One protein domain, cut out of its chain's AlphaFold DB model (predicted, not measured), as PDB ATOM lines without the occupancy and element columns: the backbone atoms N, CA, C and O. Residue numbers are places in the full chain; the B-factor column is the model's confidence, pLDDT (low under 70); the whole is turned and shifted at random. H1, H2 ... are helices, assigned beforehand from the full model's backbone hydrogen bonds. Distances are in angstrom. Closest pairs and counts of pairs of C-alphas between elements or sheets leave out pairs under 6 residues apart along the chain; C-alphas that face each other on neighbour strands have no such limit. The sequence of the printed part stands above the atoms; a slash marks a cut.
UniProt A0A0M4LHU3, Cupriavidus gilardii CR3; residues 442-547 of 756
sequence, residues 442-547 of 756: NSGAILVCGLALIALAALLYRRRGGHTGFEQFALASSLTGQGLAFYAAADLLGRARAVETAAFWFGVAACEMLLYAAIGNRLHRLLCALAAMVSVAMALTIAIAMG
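This is residues 442 to 547 of the 756 residues of a protein of Cupriavidus gilardii CR3 (UniProt A0A0M4LHU3). Two long helical hairpins, H1 with H2 and H4 with H5, lie side by side at a shallow tilt, and the short helix H3 joins them at one end. Each hairpin is well formed, but the meeting of the two is loose: H2 comes close to H4 and H5 at few places, while H1 packs on H2 and is apart from H5 and only just apart from H4. The printed part has 106 residues with five named helices, in the order H1, H2, H3, H4, H5, and no named strand; its class is all helix. It is compact, with a radius of gyration of the C-alphas of 14.6 A, and elongated in outline, its C-alphas spanning 49 by 30 by 17 A.

Find C-alpha 443 at (16.449, -7.075, -33.121); from there H1, residues 443 to 463, runs 30.3 A. Next comes H2, residues 468 to 492, the longest helix, which runs 36.0 A from C-alpha 468 at (17.096, -11.529, -65.766). H3 is short, residues 495 to 499. Then look for H4, residues 502 to 518, which is 24.5 A long. H5, residues 522 to 545, runs 34.4 A and ends with C-alpha 545 at (10.375, 20.735, -39.008).

Begin with the bundle, helices that run along each other: it is made of H2, H4 and H5 and is up and down, each running against the one before it. H4 and H5 form a helical hairpin and touch at a shallow tilt of 14 degrees; their closest C-alphas, of Ala 502 and Ala 539, are 4.1 A apart. H2 is close to H4 but not clearly touching it, with the closest C-alphas, of Phe 486 and Val 508, 7.2 A apart at a shallow tilt of 29 degrees. H2 is also close to H5 but not clearly touching it, the closest C-alphas being those of Leu 475 and His 524, 6.2 A apart. Now look at H1: it touches H2 in a second helical hairpin, opposite ways at a shallow tilt of 23 degrees, with the C-alphas of Gly 450 and Gly 481 closest at 3.7 A. H1 is apart from H5, and only just apart from H4, with closest C-alphas 8.0 A apart. H3 touches H2 only at the corner by their link, through residues 487 to 491 of H2 alone; the closest C-alphas, of Ala 490 and Ala 498, are 5.5 A apart. In all five helices every O i to N i+4 pair is within hydrogen-bond range.

Look for the two C-alphas farthest apart, those of His 467 and Gly 547, at 49.8 A. The printed part has no cut, and its four links are tight. The mean pLDDT of the printed part is 88.2; the model's confidence is under 70 at residues 465 to 467, 469, and 546 to 547.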
ATOM      1  N   ASN A 442      14.093 -10.324 -30.989       88.44
ATOM      2  CA  ASN A 442      15.542 -10.192 -31.070       88.44
ATOM      3  C   ASN A 442      15.959  -9.357 -32.292       88.44
ATOM      4  O   ASN A 442      16.248  -9.874 -33.376       88.44
ATOM      5  N   SER A 443      16.060  -8.043 -32.090       86.94
ATOM      6  CA  SER A 443      16.449  -7.075 -33.121       86.94
ATOM      7  C   SER A 443      17.845  -7.361 -33.696       86.94
ATOM      8  O   SER A 443      18.088  -7.125 -34.879       86.94
ATOM      9  N   GLY A 444      18.750  -7.948 -32.903       88.19
ATOM     10  CA  GLY A 444      20.069  -8.385 -33.370       88.19
ATOM     11  C   GLY A 444      19.986  -9.505 -34.411       88.19
ATOM     12  O   GLY A 444      20.640  -9.432 -35.451       88.19
ATOM     13  N   ALA A 445      19.131 -10.506 -34.185       87.31
ATOM     14  CA  ALA A 445      18.900 -11.587 -35.144       87.31
ATOM     15  C   ALA A 445      18.269 -11.073 -36.451       87.31
ATOM     16  O   ALA A 445      18.683 -11.485 -37.539       87.31
ATOM     17  N   ILE A 446      17.332 -10.119 -36.362       88.88
ATOM     18  CA  ILE A 446      16.738  -9.459 -37.538       88.88
ATOM     19  C   ILE A 446      17.812  -8.709 -38.340       88.88
ATOM     20  O   ILE A 446      17.854  -8.830 -39.567       88.88
ATOM     21  N   LEU A 447      18.711  -7.982 -37.665       90.94
ATOM     22  CA  LEU A 447      19.811  -7.266 -38.312       90.94
ATOM     23  C   LEU A 447      20.754  -8.227 -39.049       90.94
ATOM     24  O   LEU A 447      21.067  -8.001 -40.218       90.94
ATOM     25  N   VAL A 448      21.171  -9.319 -38.399       91.06
ATOM     26  CA  VAL A 448      22.041 -10.339 -39.011       91.06
ATOM     27  C   VAL A 448      21.366 -10.977 -40.224       91.06
ATOM     28  O   VAL A 448      22.002 -11.121 -41.269       91.06
ATOM     29  N   CYS A 449      20.075 -11.303 -40.129       88.81
ATOM     30  CA  CYS A 449      19.307 -11.830 -41.254       88.81
ATOM     31  C   CYS A 449      19.254 -10.831 -42.423       88.81
ATOM     32  O   CYS A 449      19.524 -11.198 -43.569       88.81
ATOM     33  N   GLY A 450      18.993  -9.552 -42.134       90.81
ATOM     34  CA  GLY A 450      18.984  -8.491 -43.137       90.81
ATOM     35  C   GLY A 450      20.323  -8.356 -43.868       90.81
ATOM     36  O   GLY A 450      20.370  -8.359 -45.101       90.81
ATOM     37  N   LEU A 451      21.431  -8.335 -43.121       93.50
ATOM     38  CA  LEU A 451      22.785  -8.291 -43.682       93.50
ATOM     39  C   LEU A 451      23.123  -9.550 -44.497       93.50
ATOM     40  O   LEU A 451      23.734  -9.443 -45.563       93.50
ATOM     41  N   ALA A 452      22.688 -10.733 -44.050       91.81
ATOM     42  CA  ALA A 452      22.880 -11.986 -44.779       91.81
ATOM     43  C   ALA A 452      22.150 -11.987 -46.132       91.81
ATOM     44  O   ALA A 452      22.714 -12.429 -47.135       91.81
ATOM     45  N   LEU A 453      20.933 -11.435 -46.200       90.62
ATOM     46  CA  LEU A 453      20.182 -11.300 -47.453       90.62
ATOM     47  C   LEU A 453      20.833 -10.306 -48.427       90.62
ATOM     48  O   LEU A 453      20.884 -10.569 -49.631       90.62
ATOM     49  N   ILE A 454      21.393  -9.201 -47.923       93.50
ATOM     50  CA  ILE A 454      22.184  -8.262 -48.737       93.50
ATOM     51  C   ILE A 454      23.441  -8.959 -49.285       93.50
ATOM     52  O   ILE A 454      23.758  -8.834 -50.472       93.50
ATOM     53  N   ALA A 455      24.142  -9.734 -48.453       93.25
ATOM     54  CA  ALA A 455      25.318 -10.494 -48.873       93.25
ATOM     55  C   ALA A 455      24.969 -11.566 -49.921       93.25
ATOM     56  O   ALA A 455      25.680 -11.711 -50.921       93.25
ATOM     57  N   LEU A 456      23.844 -12.268 -49.744       89.81
ATOM     58  CA  LEU A 456      23.312 -13.223 -50.718       89.81
ATOM     59  C   LEU A 456      23.028 -12.540 -52.059       89.81
ATOM     60  O   LEU A 456      23.447 -13.040 -53.103       89.81
ATOM     61  N   ALA A 457      22.376 -11.376 -52.044       90.62
ATOM     62  CA  ALA A 457      22.121 -10.603 -53.254       90.62
ATOM     63  C   ALA A 457      23.423 -10.222 -53.978       90.62
ATOM     64  O   ALA A 457      23.543 -10.427 -55.189       90.62
ATOM     65  N   ALA A 458      24.430  -9.739 -53.243       90.88
ATOM     66  CA  ALA A 458      25.740  -9.417 -53.805       90.88
ATOM     67  C   ALA A 458      26.426 -10.650 -54.427       90.88
ATOM     68  O   ALA A 458      27.007 -10.558 -55.513       90.88
ATOM     69  N   LEU A 459      26.323 -11.821 -53.789       90.81
ATOM     70  CA  LEU A 459      26.851 -13.082 -54.317       90.81
ATOM     71  C   LEU A 459      26.141 -13.507 -55.610       90.81
ATOM     72  O   LEU A 459      26.802 -13.902 -56.575       90.81
ATOM     73  N   LEU A 460      24.811 -13.405 -55.645       86.88
ATOM     74  CA  LEU A 460      24.000 -13.754 -56.810       86.88
ATOM     75  C   LEU A 460      24.323 -12.859 -58.007       86.88
ATOM     76  O   LEU A 460      24.548 -13.377 -59.102       86.88
ATOM     77  N   TYR A 461      24.451 -11.544 -57.800       89.06
ATOM     78  CA  TYR A 461      24.860 -10.626 -58.865       89.06
ATOM     79  C   TYR A 461      26.254 -10.933 -59.415       89.06
ATOM     80  O   TYR A 461      26.480 -10.794 -60.615       89.06
ATOM     81  N   ARG A 462      27.183 -11.385 -58.564       86.19
ATOM     82  CA  ARG A 462      28.539 -11.761 -58.990       86.19
ATOM     83  C   ARG A 462      28.582 -13.082 -59.759       86.19
ATOM     84  O   ARG A 462      29.371 -13.197 -60.689       86.19
ATOM     85  N   ARG A 463      27.784 -14.083 -59.366       84.81
ATOM     86  CA  ARG A 463      27.856 -15.451 -59.925       84.81
ATOM     87  C   ARG A 463      26.876 -15.737 -61.064       84.81
ATOM     88  O   ARG A 463      27.119 -16.654 -61.839       84.81
ATOM     89  N   ARG A 464      25.753 -15.019 -61.141       74.38
ATOM     90  CA  ARG A 464      24.653 -15.276 -62.093       74.38
ATOM     91  C   ARG A 464      24.241 -14.024 -62.879       74.38
ATOM     92  O   ARG A 464      23.118 -13.959 -63.378       74.38
ATOM     93  N   GLY A 465      25.138 -13.039 -62.989       65.06
ATOM     94  CA  GLY A 465      24.910 -11.841 -63.799       65.06
ATOM     95  C   GLY A 465      24.575 -12.191 -65.254       65.06
ATOM     96  O   GLY A 465      25.176 -13.098 -65.828       65.06
ATOM     97  N   GLY A 466      23.589 -11.503 -65.834       65.50
ATOM     98  CA  GLY A 466      23.101 -11.732 -67.201       65.50
ATOM     99  C   GLY A 466      21.816 -12.562 -67.302       65.50
ATOM    100  O   GLY A 466      21.172 -12.554 -68.350       65.50
ATOM    101  N   HIS A 467      21.379 -13.231 -66.228       69.06
ATOM    102  CA  HIS A 467      20.088 -13.925 -66.190       69.06
ATOM    103  C   HIS A 467      19.023 -13.070 -65.493       69.06
ATOM    104  O   HIS A 467      18.990 -12.991 -64.266       69.06
ATOM    105  N   THR A 468      18.098 -12.491 -66.268       70.94
ATOM    106  CA  THR A 468      17.096 -11.529 -65.766       70.94
ATOM    107  C   THR A 468      16.318 -12.034 -64.546       70.94
ATOM    108  O   THR A 468      16.131 -11.273 -63.604       70.94
ATOM    109  N   GLY A 469      15.914 -13.310 -64.512       67.88
ATOM    110  CA  GLY A 469      15.185 -13.880 -63.369       67.88
ATOM    111  C   GLY A 469      15.995 -13.905 -62.064       67.88
ATOM    112  O   GLY A 469      15.499 -13.471 -61.027       67.88
ATOM    113  N   PHE A 470      17.260 -14.340 -62.120       72.38
ATOM    114  CA  PHE A 470      18.150 -14.345 -60.951       72.38
ATOM    115  C   PHE A 470      18.497 -12.929 -60.491       72.38
ATOM    116  O   PHE A 470      18.600 -12.689 -59.291       72.38
ATOM    117  N   GLU A 471      18.638 -11.984 -61.424       81.00
ATOM    118  CA  GLU A 471      18.864 -10.578 -61.088       81.00
ATOM    119  C   GLU A 471      17.672  -9.962 -60.344       81.00
ATOM    120  O   GLU A 471      17.886  -9.260 -59.360       81.00
ATOM    121  N   GLN A 472      16.427 -10.254 -60.747       78.75
ATOM    122  CA  GLN A 472      15.245  -9.776 -60.012       78.75
ATOM    123  C   GLN A 472      15.127 -10.421 -58.623       78.75
ATOM    124  O   GLN A 472      14.804  -9.739 -57.655       78.75
ATOM    125  N   PHE A 473      15.443 -11.712 -58.492       77.56
ATOM    126  CA  PHE A 473      15.455 -12.386 -57.190       77.56
ATOM    127  C   PHE A 473      16.543 -11.835 -56.250       77.56
ATOM    128  O   PHE A 473      16.295 -11.596 -55.065       77.56
ATOM    129  N   ALA A 474      17.744 -11.580 -56.778       86.62
ATOM    130  CA  ALA A 474      18.816 -10.922 -56.037       86.62
ATOM    131  C   ALA A 474      18.402  -9.509 -55.602       86.62
ATOM    132  O   ALA A 474      18.658  -9.112 -54.466       86.62
ATOM    133  N   LEU A 475      17.711  -8.764 -56.472       86.62
ATOM    134  CA  LEU A 475      17.171  -7.450 -56.134       86.62
ATOM    135  C   LEU A 475      16.195  -7.520 -54.960       86.62
ATOM    136  O   LEU A 475      16.364  -6.786 -53.992       86.62
ATOM    137  N   ALA A 476      15.232  -8.437 -55.023       82.50
ATOM    138  CA  ALA A 476      14.249  -8.673 -53.970       82.50
ATOM    139  C   ALA A 476      14.896  -8.988 -52.623       82.50
ATOM    140  O   ALA A 476      14.551  -8.401 -51.600       82.50
ATOM    141  N   SER A 477      15.878  -9.894 -52.650       85.75
ATOM    142  CA  SER A 477      16.635 -10.300 -51.468       85.75
ATOM    143  C   SER A 477      17.369  -9.102 -50.862       85.75
ATOM    144  O   SER A 477      17.304  -8.892 -49.655       85.75
ATOM    145  N   SER A 478      17.992  -8.258 -51.695       91.50
ATOM    146  CA  SER A 478      18.653  -7.036 -51.226       91.50
ATOM    147  C   SER A 478      17.675  -6.038 -50.612       91.50
ATOM    148  O   SER A 478      17.979  -5.504 -49.552       91.50
ATOM    149  N   LEU A 479      16.537  -5.761 -51.257       88.00
ATOM    150  CA  LEU A 479      15.548  -4.793 -50.756       88.00
ATOM    151  C   LEU A 479      14.913  -5.274 -49.445       88.00
ATOM    152  O   LEU A 479      14.745  -4.496 -48.509       88.00
ATOM    153  N   THR A 480      14.629  -6.575 -49.349       86.12
ATOM    154  CA  THR A 480      14.158  -7.210 -48.109       86.12
ATOM    155  C   THR A 480      15.207  -7.079 -47.009       86.12
ATOM    156  O   THR A 480      14.893  -6.655 -45.900       86.12
ATOM    157  N   GLY A 481      16.469  -7.388 -47.326       90.06
ATOM    158  CA  GLY A 481      17.573  -7.288 -46.380       90.06
ATOM    159  C   GLY A 481      17.825  -5.862 -45.883       90.06
ATOM    160  O   GLY A 481      18.029  -5.667 -44.689       90.06
ATOM    161  N   GLN A 482      17.731  -4.864 -46.770       92.19
ATOM    162  CA  GLN A 482      17.778  -3.439 -46.420       92.19
ATOM    163  C   GLN A 482      16.641  -3.062 -45.464       92.19
ATOM    164  O   GLN A 482      16.899  -2.488 -44.410       92.19
ATOM    165  N   GLY A 483      15.397  -3.437 -45.788       87.75
ATOM    166  CA  GLY A 483      14.234  -3.159 -44.942       87.75
ATOM    167  C   GLY A 483      14.362  -3.753 -43.536       87.75
ATOM    168  O   GLY A 483      14.142  -3.045 -42.554       87.75
ATOM    169  N   LEU A 484      14.787  -5.018 -43.428       88.62
ATOM    170  CA  LEU A 484      15.044  -5.678 -42.141       88.62
ATOM    171  C   LEU A 484      16.179  -4.999 -41.365       88.62
ATOM    172  O   LEU A 484      16.039  -4.762 -40.166       88.62
ATOM    173  N   ALA A 485      17.279  -4.654 -42.039       91.38
ATOM    174  CA  ALA A 485      18.418  -3.994 -41.409       91.38
ATOM    175  C   ALA A 485      18.048  -2.604 -40.872       91.38
ATOM    176  O   ALA A 485      18.391  -2.279 -39.737       91.38
ATOM    177  N   PHE A 486      17.307  -1.800 -41.641       91.00
ATOM    178  CA  PHE A 486      16.860  -0.476 -41.198       91.00
ATOM    179  C   PHE A 486      15.809  -0.556 -40.094       91.00
ATOM    180  O   PHE A 486      15.868   0.234 -39.154       91.00
ATOM    181  N   TYR A 487      14.889  -1.522 -40.163       88.19
ATOM    182  CA  TYR A 487      13.931  -1.771 -39.087       88.19
ATOM    183  C   TYR A 487      14.642  -2.149 -37.782       88.19
ATOM    184  O   TYR A 487      14.384  -1.537 -36.749       88.19
ATOM    185  N   ALA A 488      15.572  -3.107 -37.832       90.19
ATOM    186  CA  ALA A 488      16.342  -3.527 -36.666       90.19
ATOM    187  C   ALA A 488      17.209  -2.393 -36.104       90.19
ATOM    188  O   ALA A 488      17.256  -2.200 -34.893       90.19
ATOM    189  N   ALA A 489      17.853  -1.604 -36.970       90.25
ATOM    190  CA  ALA A 489      18.629  -0.440 -36.555       90.25
ATOM    191  C   ALA A 489      17.753   0.625 -35.877       90.25
ATOM    192  O   ALA A 489      18.139   1.158 -34.840       90.25
ATOM    193  N   ALA A 490      16.567   0.913 -36.424       90.19
ATOM    194  CA  ALA A 490      15.617   1.826 -35.794       90.19
ATOM    195  C   ALA A 490      15.193   1.307 -34.417       90.19
ATOM    196  O   ALA A 490      15.153   2.070 -33.457       90.19
ATOM    197  N   ASP A 491      14.904   0.012 -34.313       89.31
ATOM    198  CA  ASP A 491      14.472  -0.626 -33.074       89.31
ATOM    199  C   ASP A 491      15.525  -0.555 -31.963       89.31
ATOM    200  O   ASP A 491      15.224  -0.093 -30.863       89.31
ATOM    201  N   LEU A 492      16.778  -0.889 -32.287       89.06
ATOM    202  CA  LEU A 492      17.926  -0.787 -31.376       89.06
ATOM    203  C   LEU A 492      18.171   0.648 -30.881       89.06
ATOM    204  O   LEU A 492      18.690   0.844 -29.786       89.06
ATOM    205  N   LEU A 493      17.786   1.651 -31.674       88.75
ATOM    206  CA  LEU A 493      17.899   3.074 -31.347       88.75
ATOM    207  C   LEU A 493      16.622   3.650 -30.701       88.75
ATOM    208  O   LEU A 493      16.514   4.865 -30.528       88.75
ATOM    209  N   GLY A 494      15.648   2.807 -30.340       84.88
ATOM    210  CA  GLY A 494      14.371   3.230 -29.766       84.88
ATOM    211  C   GLY A 494      13.394   3.743 -30.825       84.88
ATOM    212  O   GLY A 494      13.027   4.917 -30.806       84.88
ATOM    213  N   ARG A 495      12.984   2.846 -31.737       77.69
ATOM    214  CA  ARG A 495      12.196   3.030 -32.981       77.69
ATOM    215  C   ARG A 495      11.490   4.371 -33.170       77.69
ATOM    216  O   ARG A 495      11.779   5.063 -34.142       77.69
ATOM    217  N   ALA A 496      10.570   4.714 -32.270       76.44
ATOM    218  CA  ALA A 496       9.783   5.944 -32.348       76.44
ATOM    219  C   ALA A 496      10.677   7.196 -32.387       76.44
ATOM    220  O   ALA A 496      10.529   8.030 -33.269       76.44
ATOM    221  N   ARG A 497      11.684   7.272 -31.510       81.62
ATOM    222  CA  ARG A 497      12.629   8.398 -31.466       81.62
ATOM    223  C   ARG A 497      13.608   8.371 -32.633       81.62
ATOM    224  O   ARG A 497      13.962   9.419 -33.156       81.62
ATOM    225  N   ALA A 498      14.053   7.183 -33.046       85.75
ATOM    226  CA  ALA A 498      15.040   7.049 -34.112       85.75
ATOM    227  C   ALA A 498      14.510   7.580 -35.454       85.75
ATOM    228  O   ALA A 498      15.161   8.412 -36.086       85.75
ATOM    229  N   VAL A 499      13.310   7.152 -35.863       87.94
ATOM    230  CA  VAL A 499      12.707   7.520 -37.159       87.94
ATOM    231  C   VAL A 499      12.333   9.008 -37.228       87.94
ATOM    232  O   VAL A 499      12.292   9.581 -38.316       87.94
ATOM    233  N   GLU A 500      12.140   9.652 -36.079       87.75
ATOM    234  CA  GLU A 500      11.894  11.093 -35.952       87.75
ATOM    235  C   GLU A 500      13.177  11.943 -35.992       87.75
ATOM    236  O   GLU A 500      13.098  13.167 -35.932       87.75
ATOM    237  N   THR A 501      14.367  11.340 -36.116       91.44
ATOM    238  CA  THR A 501      15.637  12.084 -36.155       91.44
ATOM    239  C   THR A 501      16.213  12.192 -37.567       91.44
ATOM    240  O   THR A 501      16.286  11.220 -38.320       91.44
ATOM    241  N   ALA A 502      16.726  13.375 -37.919       92.50
ATOM    242  CA  ALA A 502      17.414  13.580 -39.196       92.50
ATOM    243  C   ALA A 502      18.680  12.708 -39.327       92.50
ATOM    244  O   ALA A 502      19.002  12.236 -40.417       92.50
ATOM    245  N   ALA A 503      19.380  12.459 -38.213       94.12
ATOM    246  CA  ALA A 503      20.596  11.649 -38.177       94.12
ATOM    247  C   ALA A 503      20.354  10.203 -38.635       94.12
ATOM    248  O   ALA A 503      21.146   9.674 -39.415       94.12
ATOM    249  N   PHE A 504      19.242   9.587 -38.215       94.69
ATOM    250  CA  PHE A 504      18.870   8.242 -38.649       94.69
ATOM    251  C   PHE A 504      18.710   8.169 -40.171       94.69
ATOM    252  O   PHE A 504      19.328   7.329 -40.822       94.69
ATOM    253  N   TRP A 505      17.956   9.099 -40.762       95.38
ATOM    254  CA  TRP A 505      17.725   9.133 -42.207       95.38
ATOM    255  C   TRP A 505      18.985   9.468 -43.020       95.38
ATOM    256  O   TRP A 505      19.187   8.894 -44.090       95.38
ATOM    257  N   PHE A 506      19.884  10.319 -42.512       96.12
ATOM    258  CA  PHE A 506      21.212  10.483 -43.118       96.12
ATOM    259  C   PHE A 506      22.049   9.198 -43.035       96.12
ATOM    260  O   PHE A 506      22.742   8.868 -43.999       96.12
ATOM    261  N   GLY A 507      21.946   8.443 -41.937       96.00
ATOM    262  CA  GLY A 507      22.548   7.115 -41.798       96.00
ATOM    263  C   GLY A 507      22.017   6.125 -42.837       96.00
ATOM    264  O   GLY A 507      22.805   5.492 -43.537       96.00
ATOM    265  N   VAL A 508      20.693   6.068 -43.024       96.38
ATOM    266  CA  VAL A 508      20.054   5.265 -44.084       96.38
ATOM    267  C   VAL A 508      20.579   5.682 -45.463       96.38
ATOM    268  O   VAL A 508      20.981   4.826 -46.248       96.38
ATOM    269  N   ALA A 509      20.654   6.986 -45.755       96.94
ATOM    270  CA  ALA A 509      21.194   7.476 -47.025       96.94
ATOM    271  C   ALA A 509      22.663   7.069 -47.245       96.94
ATOM    272  O   ALA A 509      23.039   6.692 -48.356       96.94
ATOM    273  N   ALA A 510      23.491   7.107 -46.197       97.31
ATOM    274  CA  ALA A 510      24.879   6.660 -46.262       97.31
ATOM    275  C   ALA A 510      24.976   5.150 -46.533       97.31
ATOM    276  O   ALA A 510      25.732   4.739 -47.415       97.31
ATOM    277  N   CYS A 511      24.172   4.331 -45.848       96.12
ATOM    278  CA  CYS A 511      24.082   2.892 -46.104       96.12
ATOM    279  C   CYS A 511      23.672   2.595 -47.552       96.12
ATOM    280  O   CYS A 511      24.315   1.782 -48.215       96.12
ATOM    281  N   GLU A 512      22.668   3.293 -48.083       97.06
ATOM    282  CA  GLU A 512      22.253   3.134 -49.480       97.06
ATOM    283  C   GLU A 512      23.369   3.499 -50.468       97.06
ATOM    284  O   GLU A 512      23.595   2.790 -51.451       97.06
ATOM    285  N   MET A 513      24.139   4.555 -50.193       96.38
ATOM    286  CA  MET A 513      25.289   4.929 -51.023       96.38
ATOM    287  C   MET A 513      26.452   3.929 -50.931       96.38
ATOM    288  O   MET A 513      27.165   3.729 -51.919       96.38
ATOM    289  N   LEU A 514      26.633   3.256 -49.791       96.12
ATOM    290  CA  LEU A 514      27.583   2.144 -49.670       96.12
ATOM    291  C   LEU A 514      27.138   0.949 -50.518       96.12
ATOM    292  O   LEU A 514      27.947   0.384 -51.257       96.12
ATOM    293  N   LEU A 515      25.850   0.601 -50.482       95.19
ATOM    294  CA  LEU A 515      25.292  -0.481 -51.297       95.19
ATOM    295  C   LEU A 515      25.349  -0.159 -52.795       95.19
ATOM    296  O   LEU A 515      25.709  -1.029 -53.590       95.19
ATOM    297  N   TYR A 516      25.105   1.099 -53.169       95.44
ATOM    298  CA  TYR A 516      25.307   1.611 -54.526       95.44
ATOM    299  C   TYR A 516      26.733   1.359 -55.033       95.44
ATOM    300  O   TYR A 516      26.941   0.954 -56.182       95.44
ATOM    301  N   ALA A 517      27.729   1.612 -54.179       94.00
ATOM    302  CA  ALA A 517      29.128   1.416 -54.527       94.00
ATOM    303  C   ALA A 517      29.507  -0.072 -54.582       94.00
ATOM    304  O   ALA A 517      30.215  -0.488 -55.501       94.00
ATOM    305  N   ALA A 518      29.008  -0.874 -53.639       91.75
ATOM    306  CA  ALA A 518      29.365  -2.281 -53.485       91.75
ATOM    307  C   ALA A 518      28.759  -3.196 -54.562       91.75
ATOM    308  O   ALA A 518      29.413  -4.138 -55.013       91.75
ATOM    309  N   ILE A 519      27.519  -2.939 -54.991       90.38
ATOM    310  CA  ILE A 519      26.785  -3.827 -55.903       90.38
ATOM    311  C   ILE A 519      26.784  -3.249 -57.324       90.38
ATOM    312  O   ILE A 519      26.357  -2.126 -57.576       90.38
ATOM    313  N   GLY A 520      27.288  -4.028 -58.288       84.88
ATOM    314  CA  GLY A 520      27.501  -3.597 -59.679       84.88
ATOM    315  C   GLY A 520      26.258  -3.575 -60.579       84.88
ATOM    316  O   GLY A 520      26.356  -3.167 -61.736       84.88
ATOM    317  N   ASN A 521      25.096  -4.021 -60.095       88.88
ATOM    318  CA  ASN A 521      23.890  -4.129 -60.914       88.88
ATOM    319  C   ASN A 521      23.226  -2.757 -61.146       88.88
ATOM    320  O   ASN A 521      23.026  -1.980 -60.215       88.88
ATOM    321  N   ARG A 522      22.837  -2.469 -62.397       87.12
ATOM    322  CA  ARG A 522      22.235  -1.182 -62.792       87.12
ATOM    323  C   ARG A 522      20.926  -0.870 -62.062       87.12
ATOM    324  O   ARG A 522      20.730   0.278 -61.670       87.12
ATOM    325  N   LEU A 523      20.023  -1.843 -61.946       86.38
ATOM    326  CA  LEU A 523      18.697  -1.635 -61.358       86.38
ATOM    327  C   LEU A 523      18.794  -1.474 -59.840       86.38
ATOM    328  O   LEU A 523      18.168  -0.579 -59.282       86.38
ATOM    329  N   HIS A 524      19.643  -2.274 -59.196       90.94
ATOM    330  CA  HIS A 524      19.955  -2.121 -57.775       90.94
ATOM    331  C   HIS A 524      20.541  -0.735 -57.467       90.94
ATOM    332  O   HIS A 524      19.995  -0.013 -56.640       90.94
ATOM    333  N   ARG A 525      21.547  -0.290 -58.235       94.44
ATOM    334  CA  ARG A 525      22.119   1.065 -58.125       94.44
ATOM    335  C   ARG A 525      21.080   2.169 -58.300       94.44
ATOM    336  O   ARG A 525      21.089   3.141 -57.552       94.44
ATOM    337  N   LEU A 526      20.186   2.036 -59.281       93.56
ATOM    338  CA  LEU A 526      19.097   2.994 -59.488       93.56
ATOM    339  C   LEU A 526      18.230   3.124 -58.225       93.56
ATOM    340  O   LEU A 526      17.943   4.240 -57.800       93.56
ATOM    341  N   LEU A 527      17.838   1.995 -57.625       92.38
ATOM    342  CA  LEU A 527      16.978   1.973 -56.443       92.38
ATOM    343  C   LEU A 527      17.694   2.456 -55.179       92.38
ATOM    344  O   LEU A 527      17.108   3.246 -54.450       92.38
ATOM    345  N   CYS A 528      18.962   2.100 -54.966       95.62
ATOM    346  CA  CYS A 528      19.757   2.647 -53.862       95.62
ATOM    347  C   CYS A 528      19.930   4.167 -53.980       95.62
ATOM    348  O   CYS A 528      19.770   4.889 -53.003       95.62
ATOM    349  N   ALA A 529      20.200   4.691 -55.182       96.12
ATOM    350  CA  ALA A 529      20.301   6.138 -55.384       96.12
ATOM    351  C   ALA A 529      18.956   6.855 -55.163       96.12
ATOM    352  O   ALA A 529      18.930   7.958 -54.616       96.12
ATOM    353  N   LEU A 530      17.842   6.232 -55.562       94.62
ATOM    354  CA  LEU A 530      16.490   6.726 -55.293       94.62
ATOM    355  C   LEU A 530      16.206   6.745 -53.783       94.62
ATOM    356  O   LEU A 530      15.813   7.783 -53.254       94.62
ATOM    357  N   ALA A 531      16.467   5.635 -53.089       94.19
ATOM    358  CA  ALA A 531      16.292   5.500 -51.645       94.19
ATOM    359  C   ALA A 531      17.165   6.500 -50.875       94.19
ATOM    360  O   ALA A 531      16.660   7.202 -50.005       94.19
ATOM    361  N   ALA A 532      18.434   6.669 -51.257       96.31
ATOM    362  CA  ALA A 532      19.322   7.665 -50.663       96.31
ATOM    363  C   ALA A 532      18.764   9.090 -50.802       96.31
ATOM    364  O   ALA A 532      18.782   9.856 -49.841       96.31
ATOM    365  N   MET A 533      18.226   9.448 -51.971       95.06
ATOM    366  CA  MET A 533      17.621  10.765 -52.195       95.06
ATOM    367  C   MET A 533      16.337  10.972 -51.386       95.06
ATOM    368  O   MET A 533      16.133  12.066 -50.860       95.06
ATOM    369  N   VAL A 534      15.491   9.946 -51.263       92.56
ATOM    370  CA  VAL A 534      14.289   9.987 -50.414       92.56
ATOM    371  C   VAL A 534      14.678  10.152 -48.945       92.56
ATOM    372  O   VAL A 534      14.127  11.010 -48.263       92.56
ATOM    373  N   SER A 535      15.680   9.409 -48.477       95.38
ATOM    374  CA  SER A 535      16.193   9.508 -47.110       95.38
ATOM    375  C   SER A 535      16.810  10.880 -46.824       95.38
ATOM    376  O   SER A 535      16.544  11.457 -45.775       95.38
ATOM    377  N   VAL A 536      17.550  11.471 -47.771       95.56
ATOM    378  CA  VAL A 536      18.037  12.859 -47.647       95.56
ATOM    379  C   VAL A 536      16.874  13.853 -47.593       95.56
ATOM    380  O   VAL A 536      16.894  14.760 -46.765       95.56
ATOM    381  N   ALA A 537      15.847  13.692 -48.434       91.88
ATOM    382  CA  ALA A 537      14.664  14.554 -48.400       91.88
ATOM    383  C   ALA A 537      13.933  14.468 -47.050       91.88
ATOM    384  O   ALA A 537      13.544  15.497 -46.495       91.88
ATOM    385  N   MET A 538      13.801  13.260 -46.497       91.25
ATOM    386  CA  MET A 538      13.193  13.026 -45.187       91.25
ATOM    387  C   MET A 538      14.029  13.635 -44.057       91.25
ATOM    388  O   MET A 538      13.495  14.361 -43.222       91.25
ATOM    389  N   ALA A 539      15.350  13.427 -44.076       93.81
ATOM    390  CA  ALA A 539      16.269  14.002 -43.097       93.81
ATOM    391  C   ALA A 539      16.190  15.536 -43.071       93.81
ATOM    392  O   ALA A 539      16.095  16.137 -42.003       93.81
ATOM    393  N   LEU A 540      16.176  16.172 -44.249       91.44
ATOM    394  CA  LEU A 540      16.026  17.624 -44.377       91.44
ATOM    395  C   LEU A 540      14.651  18.100 -43.905       91.44
ATOM    396  O   LEU A 540      14.568  19.112 -43.219       91.44
ATOM    397  N   THR A 541      13.588  17.362 -44.231       89.12
ATOM    398  CA  THR A 541      12.228  17.683 -43.777       89.12
ATOM    399  C   THR A 541      12.153  17.695 -42.256       89.12
ATOM    400  O   THR A 541      11.686  18.669 -41.680       89.12
ATOM    401  N   ILE A 542      12.672  16.658 -41.599       89.62
ATOM    402  CA  ILE A 542      12.712  16.568 -40.136       89.62
ATOM    403  C   ILE A 542      13.570  17.693 -39.550       89.62
ATOM    404  O   ILE A 542      13.147  18.365 -38.614       89.62
ATOM    405  N   ALA A 543      14.749  17.948 -40.128       88.19
ATOM    406  CA  ALA A 543      15.645  19.001 -39.657       88.19
ATOM    407  C   ALA A 543      15.005  20.400 -39.723       88.19
ATOM    408  O   ALA A 543      15.192  21.199 -38.809       88.19
ATOM    409  N   ILE A 544      14.229  20.683 -40.775       84.00
ATOM    410  CA  ILE A 544      13.491  21.944 -40.945       84.00
ATOM    411  C   ILE A 544      12.251  21.989 -40.033       84.00
ATOM    412  O   ILE A 544      11.936  23.039 -39.471       84.00
ATOM    413  N   ALA A 545      11.569  20.854 -39.847       79.44
ATOM    414  CA  ALA A 545      10.375  20.735 -39.008       79.44
ATOM    415  C   ALA A 545      10.648  20.967 -37.512       79.44
ATOM    416  O   ALA A 545       9.722  21.307 -36.788       79.44
ATOM    417  N   MET A 546      11.899  20.854 -37.049       62.06
ATOM    418  CA  MET A 546      12.289  21.259 -35.687       62.06
ATOM    419  C   MET A 546      12.198  22.785 -35.448       62.06
ATOM    420  O   MET A 546      12.407  23.243 -34.326       62.06
ATOM    421  N   GLY A 547      11.897  23.580 -36.483       64.25
ATOM    422  CA  GLY A 547      11.474  24.982 -36.375       64.25
ATOM    423  C   GLY A 547       9.942  25.149 -36.283       64.25
ATOM    424  O   GLY A 547       9.211  24.175 -36.170       64.25
TER     425      GLY A 547